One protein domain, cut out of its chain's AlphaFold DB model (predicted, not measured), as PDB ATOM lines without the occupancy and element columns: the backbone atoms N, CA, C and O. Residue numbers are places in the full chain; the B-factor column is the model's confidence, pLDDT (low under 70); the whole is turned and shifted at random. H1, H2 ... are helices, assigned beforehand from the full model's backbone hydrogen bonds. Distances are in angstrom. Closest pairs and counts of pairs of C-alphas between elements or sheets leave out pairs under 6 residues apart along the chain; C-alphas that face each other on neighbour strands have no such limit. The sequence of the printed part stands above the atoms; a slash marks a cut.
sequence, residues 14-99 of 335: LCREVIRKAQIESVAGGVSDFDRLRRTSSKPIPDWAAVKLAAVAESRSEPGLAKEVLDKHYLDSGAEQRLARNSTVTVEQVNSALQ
ATOM      1  N   LEU A  14     306.008 261.015 297.599       92.44
ATOM      2  CA  LEU A  14     305.332 259.758 297.926       92.44
ATOM      3  C   LEU A  14     306.322 258.673 298.378       92.44
ATOM      4  O   LEU A  14     306.083 258.011 299.383       92.44
ATOM      5  N   CYS A  15     307.466 258.531 297.700       93.06
ATOM      6  CA  CYS A  15     308.517 257.598 298.115       93.06
ATOM      7  C   CYS A  15     309.046 257.919 299.519       93.06
ATOM      8  O   CYS A  15     309.251 257.011 300.325       93.06
ATOM      9  N   ARG A  16     309.260 259.206 299.836       93.50
ATOM     10  CA  ARG A  16     309.702 259.625 301.177       93.50
ATOM     11  C   ARG A  16     308.681 259.254 302.245       93.50
ATOM     12  O   ARG A  16     309.089 258.777 303.299       93.50
ATOM     13  N   GLU A  17     307.396 259.426 301.960       93.25
ATOM     14  CA  GLU A  17     306.323 259.086 302.894       93.25
ATOM     15  C   GLU A  17     306.233 257.576 303.145       93.25
ATOM     16  O   GLU A  17     306.190 257.139 304.294       93.25
ATOM     17  N   VAL A  18     306.329 256.764 302.090       94.31
ATOM     18  CA  VAL A  18     306.381 255.298 302.201       94.31
ATOM     19  C   VAL A  18     307.569 254.839 303.055       94.31
ATOM     20  O   VAL A  18     307.423 253.990 303.935       94.31
ATOM     21  N   ILE A  19     308.747 255.429 302.844       95.12
ATOM     22  CA  ILE A  19     309.944 255.116 303.636       95.12
ATOM     23  C   ILE A  19     309.771 255.558 305.093       95.12
ATOM     24  O   ILE A  19     310.150 254.814 305.997       95.12
ATOM     25  N   ARG A  20     309.191 256.738 305.340       93.94
ATOM     26  CA  ARG A  20     308.903 257.232 306.695       93.94
ATOM     27  C   ARG A  20     307.977 256.267 307.437       93.94
ATOM     28  O   ARG A  20     308.248 255.917 308.583       93.94
ATOM     29  N   LYS A  21     306.938 255.775 306.761       92.31
ATOM     30  CA  LYS A  21     306.025 254.764 307.296       92.31
ATOM     31  C   LYS A  21     306.738 253.446 307.614       92.31
ATOM     32  O   LYS A  21     306.550 252.906 308.700       92.31
ATOM     33  N   ALA A  22     307.607 252.964 306.723       93.88
ATOM     34  CA  ALA A  22     308.415 251.762 306.969       93.88
ATOM     35  C   ALA A  22     309.321 251.900 308.207       93.88
ATOM     36  O   ALA A  22     309.518 250.950 308.966       93.88
ATOM     37  N   GLN A  23     309.875 253.100 308.405       91.44
ATOM     38  CA  GLN A  23     310.752 253.412 309.529       91.44
ATOM     39  C   GLN A  23     310.005 253.430 310.863       91.44
ATOM     40  O   GLN A  23     310.510 252.872 311.831       91.44
ATOM     41  N   ILE A  24     308.829 254.058 310.909       91.38
ATOM     42  CA  ILE A  24     308.117 254.340 312.164       91.38
ATOM     43  C   ILE A  24     307.121 253.233 312.515       91.38
ATOM     44  O   ILE A  24     307.057 252.803 313.660       91.38
ATOM     45  N   GLU A  25     306.351 252.763 311.539       91.69
ATOM     46  CA  GLU A  25     305.194 251.902 311.781       91.69
ATOM     47  C   GLU A  25     305.542 250.438 311.498       91.69
ATOM     48  O   GLU A  25     305.753 249.642 312.412       91.69
ATOM     49  N   SER A  26     305.647 250.074 310.219       93.88
ATOM     50  CA  SER A  26     305.815 248.685 309.790       93.88
ATOM     51  C   SER A  26     306.585 248.603 308.481       93.88
ATOM     52  O   SER A  26     306.169 249.185 307.476       93.88
ATOM     53  N   VAL A  27     307.675 247.827 308.476       93.69
ATOM     54  CA  VAL A  27     308.465 247.551 307.266       93.69
ATOM     55  C   VAL A  27     307.585 246.911 306.199       93.69
ATOM     56  O   VAL A  27     307.537 247.413 305.081       93.69
ATOM     57  N   ALA A  28     306.833 245.864 306.550       95.00
ATOM     58  CA  ALA A  28     305.943 245.168 305.623       95.00
ATOM     59  C   ALA A  28     304.867 246.102 305.041       95.00
ATOM     60  O   ALA A  28     304.623 246.093 303.835       95.00
ATOM     61  N   GLY A  29     304.275 246.966 305.877       93.88
ATOM     62  CA  GLY A  29     303.313 247.973 305.419       93.88
ATOM     63  C   GLY A  29     303.931 248.964 304.430       93.88
ATOM     64  O   GLY A  29     303.345 249.245 303.385       93.88
ATOM     65  N   GLY A  30     305.145 249.441 304.716       94.44
ATOM     66  CA  GLY A  30     305.900 250.303 303.809       94.44
ATOM     67  C   GLY A  30     306.268 249.617 302.489       94.44
ATOM     68  O   GLY A  30     306.112 250.216 301.433       94.44
ATOM     69  N   VAL A  31     306.686 248.349 302.516       95.19
ATOM     70  CA  VAL A  31     306.969 247.565 301.299       95.19
ATOM     71  C   VAL A  31     305.712 247.384 300.450       95.19
ATOM     72  O   VAL A  31     305.753 247.613 299.242       95.19
ATOM     73  N   SER A  32     304.571 247.073 301.069       95.25
ATOM     74  CA  SER A  32     303.292 246.978 300.360       95.25
ATOM     75  C   SER A  32     302.887 248.308 299.712       95.25
ATOM     76  O   SER A  32     302.414 248.330 298.573       95.25
ATOM     77  N   ASP A  33     303.061 249.429 300.417       93.69
ATOM     78  CA  ASP A  33     302.754 250.753 299.871       93.69
ATOM     79  C   ASP A  33     303.733 251.150 298.750       93.69
ATOM     80  O   ASP A  33     303.316 251.767 297.765       93.69
ATOM     81  N   PHE A  34     305.005 250.751 298.853       94.38
ATOM     82  CA  PHE A  34     306.016 250.935 297.810       94.38
ATOM     83  C   PHE A  34     305.658 250.168 296.536       94.38
ATOM     84  O   PHE A  34     305.678 250.735 295.445       94.38
ATOM     85  N   ASP A  35     305.258 248.903 296.670       92.94
ATOM     86  CA  ASP A  35     304.818 248.074 295.548       92.94
ATOM     87  C   ASP A  35     303.563 248.631 294.874       92.94
ATOM     88  O   ASP A  35     303.470 248.645 293.643       92.94
ATOM     89  N   ARG A  36     302.601 249.135 295.660       92.62
ATOM     90  CA  ARG A  36     301.429 249.823 295.109       92.62
ATOM     91  C   ARG A  36     301.862 251.050 294.311       92.62
ATOM     92  O   ARG A  36     301.462 251.181 293.159       92.62
ATOM     93  N   LEU A  37     302.716 251.897 294.890       91.31
ATOM     94  CA  LEU A  37     303.223 253.099 294.231       91.31
ATOM     95  C   LEU A  37     303.938 252.766 292.916       91.31
ATOM     96  O   LEU A  37     303.697 253.426 291.909       91.31
ATOM     97  N   ARG A  38     304.760 251.713 292.902       89.25
ATOM     98  CA  ARG A  38     305.479 251.235 291.717       89.25
ATOM     99  C   ARG A  38     304.546 250.817 290.578       89.25
ATOM    100  O   ARG A  38     304.847 251.102 289.427       89.25
ATOM    101  N   ARG A  39     303.421 250.167 290.891       87.50
ATOM    102  CA  ARG A  39     302.439 249.703 289.891       87.50
ATOM    103  C   ARG A  39     301.529 250.813 289.375       87.50
ATOM    104  O   ARG A  39     301.094 250.751 288.232       87.50
ATOM    105  N   THR A  40     301.192 251.788 290.219       87.81
ATOM    106  CA  THR A  40     300.199 252.822 289.883       87.81
ATOM    107  C   THR A  40     300.820 254.130 289.400       87.81
ATOM    108  O   THR A  40     300.113 254.979 288.860       87.81
ATOM    109  N   SER A  41     302.115 254.344 289.636       85.50
ATOM    110  CA  SER A  41     302.810 255.552 289.201       85.50
ATOM    111  C   SER A  41     303.019 255.542 287.688       85.50
ATOM    112  O   SER A  41     303.544 254.589 287.127       85.50
ATOM    113  N   SER A  42     302.677 256.652 287.035       82.19
ATOM    114  CA  SER A  42     302.987 256.878 285.618       82.19
ATOM    115  C   SER A  42     304.453 257.252 285.371       82.19
ATOM    116  O   SER A  42     304.911 257.222 284.231       82.19
ATOM    117  N   LYS A  43     305.197 257.625 286.423       83.81
ATOM    118  CA  LYS A  43     306.632 257.931 286.352       83.81
ATOM    119  C   LYS A  43     307.460 256.806 286.983       83.81
ATOM    120  O   LYS A  43     307.019 256.252 287.995       83.81
ATOM    121  N   PRO A  44     308.673 256.535 286.467       83.19
ATOM    122  CA  PRO A  44     309.590 255.584 287.083       83.19
ATOM    123  C   PRO A  44     309.883 255.931 288.544       83.19
ATOM    124  O   PRO A  44     310.079 257.098 288.896       83.19
ATOM    125  N   ILE A  45     309.935 254.905 289.391       88.25
ATOM    126  CA  ILE A  45     310.388 255.049 290.774       88.25
ATOM    127  C   ILE A  45     311.912 255.227 290.767       88.25
ATOM    128  O   ILE A  45     312.605 254.474 290.081       88.25
ATOM    129  N   PRO A  46     312.472 256.200 291.502       89.38
ATOM    130  CA  PRO A  46     313.915 256.373 291.553       89.38
ATOM    131  C   PRO A  46     314.586 255.271 292.386       89.38
ATOM    132  O   PRO A  46     314.100 254.900 293.454       89.38
ATOM    133  N   ASP A  47     315.758 254.810 291.946       91.12
ATOM    134  CA  ASP A  47     316.532 253.756 292.618       91.12
ATOM    135  C   ASP A  47     316.834 254.053 294.088       91.12
ATOM    136  O   ASP A  47     316.811 253.148 294.924       91.12
ATOM    137  N   TRP A  48     317.096 255.322 294.429       92.56
ATOM    138  CA  TRP A  48     317.404 255.705 295.808       92.56
ATOM    139  C   TRP A  48     316.277 255.329 296.773       92.56
ATOM    140  O   TRP A  48     316.549 255.048 297.942       92.56
ATOM    141  N   ALA A  49     315.024 255.301 296.304       94.12
ATOM    142  CA  ALA A  49     313.884 254.947 297.134       94.12
ATOM    143  C   ALA A  49     313.893 253.451 297.470       94.12
ATOM    144  O   ALA A  49     313.750 253.098 298.641       94.12
ATOM    145  N   ALA A  50     314.157 252.592 296.478       95.06
ATOM    146  CA  ALA A  50     314.300 251.153 296.680       95.06
ATOM    147  C   ALA A  50     315.484 250.833 297.608       95.06
ATOM    148  O   ALA A  50     315.321 250.112 298.590       95.06
ATOM    149  N   VAL A  51     316.651 251.443 297.366       96.38
ATOM    150  CA  VAL A  51     317.850 251.261 298.206       96.38
ATOM    151  C   VAL A  51     317.596 251.702 299.647       96.38
ATOM    152  O   VAL A  51     317.949 250.985 300.584       96.38
ATOM    153  N   LYS A  52     316.957 252.859 299.852       96.50
ATOM    154  CA  LYS A  52     316.678 253.374 301.197       96.50
ATOM    155  C   LYS A  52     315.642 252.524 301.935       96.50
ATOM    156  O   LYS A  52     315.821 252.284 303.126       96.50
ATOM    157  N   LEU A  53     314.591 252.063 301.256       96.75
ATOM    158  CA  LEU A  53     313.590 251.175 301.852       96.75
ATOM    159  C   LEU A  53     314.193 249.814 302.218       96.75
ATOM    160  O   LEU A  53     313.985 249.336 303.332       96.75
ATOM    161  N   ALA A  54     314.998 249.232 301.331       97.25
ATOM    162  CA  ALA A  54     315.698 247.984 301.604       97.25
ATOM    163  C   ALA A  54     316.675 248.122 302.785       97.25
ATOM    164  O   ALA A  54     316.699 247.261 303.656       97.25
ATOM    165  N   ALA A  55     317.400 249.239 302.895       96.94
ATOM    166  CA  ALA A  55     318.259 249.503 304.051       96.94
ATOM    167  C   ALA A  55     317.478 249.638 305.370       96.94
ATOM    168  O   ALA A  55     317.966 249.230 306.422       96.94
ATOM    169  N   VAL A  56     316.260 250.198 305.331       95.88
ATOM    170  CA  VAL A  56     315.360 250.231 306.497       95.88
ATOM    171  C   VAL A  56     314.951 248.816 306.898       95.88
ATOM    172  O   VAL A  56     315.023 248.490 308.081       95.88
ATOM    173  N   ALA A  57     314.584 247.970 305.933       94.88
ATOM    174  CA  ALA A  57     314.249 246.573 306.189       94.88
ATOM    175  C   ALA A  57     315.440 245.789 306.778       94.88
ATOM    176  O   ALA A  57     315.288 245.152 307.819       94.88
ATOM    177  N   GLU A  58     316.644 245.918 306.206       94.88
ATOM    178  CA  GLU A  58     317.872 245.313 306.756       94.88
ATOM    179  C   GLU A  58     318.144 245.766 308.200       94.88
ATOM    180  O   GLU A  58     318.455 244.945 309.062       94.88
ATOM    181  N   SER A  59     317.983 247.065 308.494       92.75
ATOM    182  CA  SER A  59     318.192 247.619 309.844       92.75
ATOM    183  C   SER A  59     317.147 247.185 310.872       92.75
ATOM    184  O   SER A  59     317.363 247.328 312.069       92.75
ATOM    185  N   ARG A  60     316.007 246.650 310.424       90.38
ATOM    186  CA  ARG A  60     314.958 246.101 311.295       90.38
ATOM    187  C   ARG A  60     314.963 244.573 311.309       90.38
ATOM    188  O   ARG A  60     313.970 243.975 311.700       90.38
ATOM    189  N   SER A  61     316.077 243.959 310.901       88.75
ATOM    190  CA  SER A  61     316.261 242.504 310.883       88.75
ATOM    191  C   SER A  61     315.271 241.773 309.959       88.75
ATOM    192  O   SER A  61     314.972 240.605 310.180       88.75
ATOM    193  N   GLU A  62     314.841 242.429 308.871       91.31
ATOM    194  CA  GLU A  62     313.941 241.894 307.832       91.31
ATOM    195  C   GLU A  62     314.664 241.735 306.465       91.31
ATOM    196  O   GLU A  62     314.257 242.329 305.456       91.31
ATOM    197  N   PRO A  63     315.757 240.945 306.371       91.12
ATOM    198  CA  PRO A  63     316.580 240.844 305.155       91.12
ATOM    199  C   PRO A  63     315.843 240.218 303.960       91.12
ATOM    200  O   PRO A  63     316.244 240.404 302.805       91.12
ATOM    201  N   GLY A  64     314.767 239.463 304.221       93.31
ATOM    202  CA  GLY A  64     313.888 238.907 303.191       93.31
ATOM    203  C   GLY A  64     313.130 240.004 302.445       93.31
ATOM    204  O   GLY A  64     313.214 240.079 301.220       93.31
ATOM    205  N   LEU A  65     312.491 240.917 303.184       94.69
ATOM    206  CA  LEU A  65     311.800 242.074 302.609       94.69
ATOM    207  C   LEU A  65     312.779 243.023 301.910       94.69
ATOM    208  O   LEU A  65     312.483 243.541 300.835       94.69
ATOM    209  N   ALA A  66     313.974 243.216 302.476       95.25
ATOM    210  CA  ALA A  66     315.019 244.002 301.825       95.25
ATOM    211  C   ALA A  66     315.417 243.421 300.460       95.25
ATOM    212  O   ALA A  66     315.545 244.164 299.484       95.25
ATOM    213  N   LYS A  67     315.585 242.092 300.388       95.56
ATOM    214  CA  LYS A  67     315.859 241.379 299.135       95.56
ATOM    215  C   LYS A  67     314.745 241.615 298.127       95.56
ATOM    216  O   LYS A  67     315.015 242.034 297.011       95.56
ATOM    217  N   GLU A  68     313.509 241.377 298.543       95.12
ATOM    218  CA  GLU A  68     312.332 241.459 297.687       95.12
ATOM    219  C   GLU A  68     312.180 242.840 297.039       95.12
ATOM    220  O   GLU A  68     311.932 242.931 295.836       95.12
ATOM    221  N   VAL A  69     312.387 243.912 297.813       95.38
ATOM    222  CA  VAL A  69     312.355 245.293 297.307       95.38
ATOM    223  C   VAL A  69     313.400 245.504 296.210       95.38
ATOM    224  O   VAL A  69     313.078 246.052 295.155       95.38
ATOM    225  N   LEU A  70     314.644 245.077 296.447       95.12
ATOM    226  CA  LEU A  70     315.733 245.250 295.485       95.12
ATOM    227  C   LEU A  70     315.539 244.383 294.236       95.12
ATOM    228  O   LEU A  70     315.735 244.886 293.133       95.12
ATOM    229  N   ASP A  71     315.130 243.123 294.403       93.38
ATOM    230  CA  ASP A  71     314.904 242.164 293.316       93.38
ATOM    231  C   ASP A  71     313.824 242.676 292.360       93.38
ATOM    232  O   ASP A  71     314.054 242.774 291.153       93.38
ATOM    233  N   LYS A  72     312.658 243.061 292.898       91.19
ATOM    234  CA  LYS A  72     311.551 243.596 292.096       91.19
ATOM    235  C   LYS A  72     311.994 244.835 291.326       91.19
ATOM    236  O   LYS A  72     311.887 244.868 290.104       91.19
ATOM    237  N   HIS A  73     312.571 245.810 292.031       91.62
ATOM    238  CA  HIS A  73     312.991 247.073 291.421       91.62
ATOM    239  C   HIS A  73     314.074 246.884 290.349       91.62
ATOM    240  O   HIS A  73     314.063 247.565 289.321       91.62
ATOM    241  N   TYR A  74     315.002 245.946 290.562       89.38
ATOM    242  CA  TYR A  74     316.028 245.585 289.585       89.38
ATOM    243  C   TYR A  74     315.415 245.001 288.302       89.38
ATOM    244  O   TYR A  74     315.766 245.445 287.205       89.38
ATOM    245  N   LEU A  75     314.469 244.062 288.440       87.25
ATOM    246  CA  LEU A  75     313.783 243.421 287.314       87.25
ATOM    247  C   LEU A  75     312.966 244.422 286.487       87.25
ATOM    248  O   LEU A  75     313.085 244.438 285.262       87.25
ATOM    249  N   ASP A  76     312.209 245.308 287.137       82.00
ATOM    250  CA  ASP A  76     311.381 246.307 286.441       82.00
ATOM    251  C   ASP A  76     312.209 247.337 285.659       82.00
ATOM    252  O   ASP A  76     311.736 247.940 284.698       82.00
ATOM    253  N   SER A  77     313.457 247.547 286.074       75.56
ATOM    254  CA  SER A  77     314.359 248.546 285.503       75.56
ATOM    255  C   SER A  77     315.235 247.998 284.364       75.56
ATOM    256  O   SER A  77     316.267 248.591 284.047       75.56
ATOM    257  N   GLY A  78     314.876 246.849 283.776       70.56
ATOM    258  CA  GLY A  78     315.601 246.244 282.650       70.56
ATOM    259  C   GLY A  78     316.807 245.376 283.037       70.56
ATOM    260  O   GLY A  78     317.621 245.060 282.169       70.56
ATOM    261  N   ALA A  79     316.930 244.999 284.317       78.56
ATOM    262  CA  ALA A  79     317.869 244.006 284.850       78.56
ATOM    263  C   ALA A  79     319.285 244.034 284.227       78.56
ATOM    264  O   ALA A  79     320.089 244.926 284.520       78.56
ATOM    265  N   GLU A  80     319.610 243.055 283.374       63.38
ATOM    266  CA  GLU A  80     320.947 242.821 282.807       63.38
ATOM    267  C   GLU A  80     321.465 243.977 281.940       63.38
ATOM    268  O   GLU A  80     322.682 244.163 281.814       63.38
ATOM    269  N   GLN A  81     320.560 244.800 281.401       63.47
ATOM    270  CA  GLN A  81     320.897 245.972 280.591       63.47
ATOM    271  C   GLN A  81     321.284 247.194 281.442       63.47
ATOM    272  O   GLN A  81     321.817 248.172 280.912       63.47
ATOM    273  N   ARG A  82     321.068 247.164 282.770       72.62
ATOM    274  CA  ARG A  82     321.439 248.279 283.657       72.62
ATOM    275  C   ARG A  82     322.947 248.484 283.679       72.62
ATOM    276  O   ARG A  82     323.721 247.539 283.749       72.62
ATOM    277  N   LEU A  83     323.384 249.735 283.737       61.59
ATOM    278  CA  LEU A  83     324.762 250.094 284.066       61.59
ATOM    279  C   LEU A  83     324.748 250.904 285.358       61.59
ATOM    280  O   LEU A  83     323.909 251.787 285.504       61.59
ATOM    281  N   ALA A  84     325.703 250.675 286.266       61.03
ATOM    282  CA  ALA A  84     325.731 251.381 287.555       61.03
ATOM    283  C   ALA A  84     325.821 252.907 287.413       61.03
ATOM    284  O   ALA A  84     325.280 253.642 288.230       61.03
ATOM    285  N   ARG A  85     326.444 253.390 286.331       59.41
ATOM    286  CA  ARG A  85     326.504 254.820 285.987       59.41
ATOM    287  C   ARG A  85     325.140 255.450 285.666       59.41
ATOM    288  O   ARG A  85     325.040 256.666 285.686       59.41
ATOM    289  N   ASN A  86     324.127 254.636 285.366       69.06
ATOM    290  CA  ASN A  86     322.769 255.088 285.064       69.06
ATOM    291  C   ASN A  86     321.861 255.055 286.305       69.06
ATOM    292  O   ASN A  86     320.683 255.388 286.200       69.06
ATOM    293  N   SER A  87     322.377 254.626 287.462       77.88
ATOM    294  CA  SER A  87     321.597 254.611 288.693       77.88
ATOM    295  C   SER A  87     321.431 256.019 289.261       77.88
ATOM    296  O   SER A  87     322.368 256.817 289.242       77.88
ATOM    297  N   THR A  88     320.250 256.319 289.807       80.88
ATOM    298  CA  THR A  88     319.987 257.607 290.476       80.88
ATOM    299  C   THR A  88     320.497 257.657 291.918       80.88
ATOM    300  O   THR A  88     320.334 258.678 292.585       80.88
ATOM    301  N   VAL A  89     321.100 256.573 292.418       89.00
ATOM    302  CA  VAL A  89     321.621 256.500 293.788       89.00
ATOM    303  C   VAL A  89     322.956 257.235 293.886       89.00
ATOM    304  O   VAL A  89     323.921 256.901 293.197       89.00
ATOM    305  N   THR A  90     323.041 258.212 294.788       91.94
ATOM    306  CA  THR A  90     324.295 258.929 295.049       91.94
ATOM    307  C   THR A  90     325.197 258.165 296.021       91.94
ATOM    308  O   THR A  90     324.764 257.272 296.754       91.94
ATOM    309  N   VAL A  91     326.479 258.535 296.064       91.81
ATOM    310  CA  VAL A  91     327.453 257.940 296.993       91.81
ATOM    311  C   VAL A  91     327.026 258.153 298.446       91.81
ATOM    312  O   VAL A  91     327.095 257.236 299.260       91.81
ATOM    313  N   GLU A  92     326.523 259.340 298.766       94.06
ATOM    314  CA  GLU A  92     326.065 259.726 300.100       94.06
ATOM    315  C   GLU A  92     324.865 258.878 300.533       94.06
ATOM    316  O   GLU A  92     324.778 258.471 301.691       94.06
ATOM    317  N   GLN A  93     323.964 258.561 299.599       94.56
ATOM    318  CA  GLN A  93     322.798 257.722 299.867       94.56
ATOM    319  C   GLN A  93     323.191 256.272 300.163       94.56
ATOM    320  O   GLN A  93     322.679 255.699 301.124       94.56
ATOM    321  N   VAL A  94     324.123 255.691 299.395       95.81
ATOM    322  CA  VAL A  94     324.651 254.345 299.685       95.81
ATOM    323  C   VAL A  94     325.375 254.334 301.028       95.81
ATOM    324  O   VAL A  94     325.117 253.461 301.849       95.81
ATOM    325  N   ASN A  95     326.242 255.315 301.286       95.00
ATOM    326  CA  ASN A  95     326.980 255.388 302.545       95.00
ATOM    327  C   ASN A  95     326.021 255.517 303.744       95.00
ATOM    328  O   ASN A  95     326.133 254.771 304.711       95.00
ATOM    329  N   SER A  96     325.004 256.380 303.651       95.19
ATOM    330  CA  SER A  96     323.964 256.509 304.682       95.19
ATOM    331  C   SER A  96     323.173 255.210 304.896       95.19
ATOM    332  O   SER A  96     322.848 254.869 306.033       95.19
ATOM    333  N   ALA A  97     322.881 254.468 303.822       96.50
ATOM    334  CA  ALA A  97     322.227 253.165 303.899       96.50
ATOM    335  C   ALA A  97     323.101 252.116 304.608       96.50
ATOM    336  O   ALA A  97     322.605 251.421 305.489       96.50
ATOM    337  N   LEU A  98     324.396 252.038 304.278       96.94
ATOM    338  CA  LEU A  98     325.340 251.130 304.938       96.94
ATOM    339  C   LEU A  98     325.497 251.465 306.421       96.94
ATOM    340  O   LEU A  98     325.369 250.573 307.255       96.94
ATOM    341  N   GLN A  99     325.703 252.743 306.749       94.88
ATOM    342  CA  GLN A  99     325.839 253.198 308.134       94.88
ATOM    343  C   GLN A  99     324.608 252.840 308.967       94.88
ATOM    344  O   GLN A  99     324.758 252.275 310.040       94.88
TER     345      GLN A  99
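AT A GLANCE: This is residues 14 to 99 of the 335 residues of an uncharacterized protein of Steinernema glaseri (UniProt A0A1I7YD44). Four helices stand side by side in an up-and-down bundle, H1 to H4, each running against the one before it, and a fifth, H5, packs on H3 from outside the bundle. H3 is the middle helix and touches the other four; a long loop, residues 77 to 90, passes from H4 to H5. The printed part has 86 residues with five named helices, H1 to H5 in chain order, and no named strand; the class is all helix. It is compact, with a radius of gyration of the C-alphas of 12.1 A and spans of 34 by 31 by 21 A.

HOW THE PARTS SIT: H1, residues 14 to 24, and H2, residues 27 to 40, form a hairpin, opposite ways at a shallow tilt of 12 degrees; their closest C-alphas, of Ala 22 and Gly 30, are 4.3 A apart. H3, residues 47 to 59, touches H1, the same way, closest at the C-alphas of Ile 19 and Leu 53, 5.7 A. H2 touches H3 with residues 27 to 31 alone, closest at the C-alphas of Val 27 and Ala 57, 6.0 A. H4, residues 63 to 76, forms a hairpin with H3; the closest C-alphas, of Ala 54 and Ala 66, are 4.0 A apart. H5, residues 91 to 99, touches H3, the same way at a shallow tilt of 12 degrees, closest at the C-alphas of Ala 55 and Ala 97, 5.4 A. H5 is apart from H1, H2 and H4. In H1 to H5 every O i to N i+4 pair is within hydrogen-bond range.

IN THESE COORDINATES: H1 begins at C-alpha 14, (305.332, 259.758, 297.926), and is 15.5 A long; H2 is 20.0 A, H3 18.4 A, H4 20.2 A and H5 12.2 A, ending at C-alpha 99, (325.839, 253.198, 308.134).

THE WHOLE: The two C-alphas farthest apart, of Glu 25 and Gln 81, are 35.4 A apart. The printed part has no cut; the link from H4 to H5 is long. In this model, pLDDT is under 70 at residues 80 to 81 and 83 to 86.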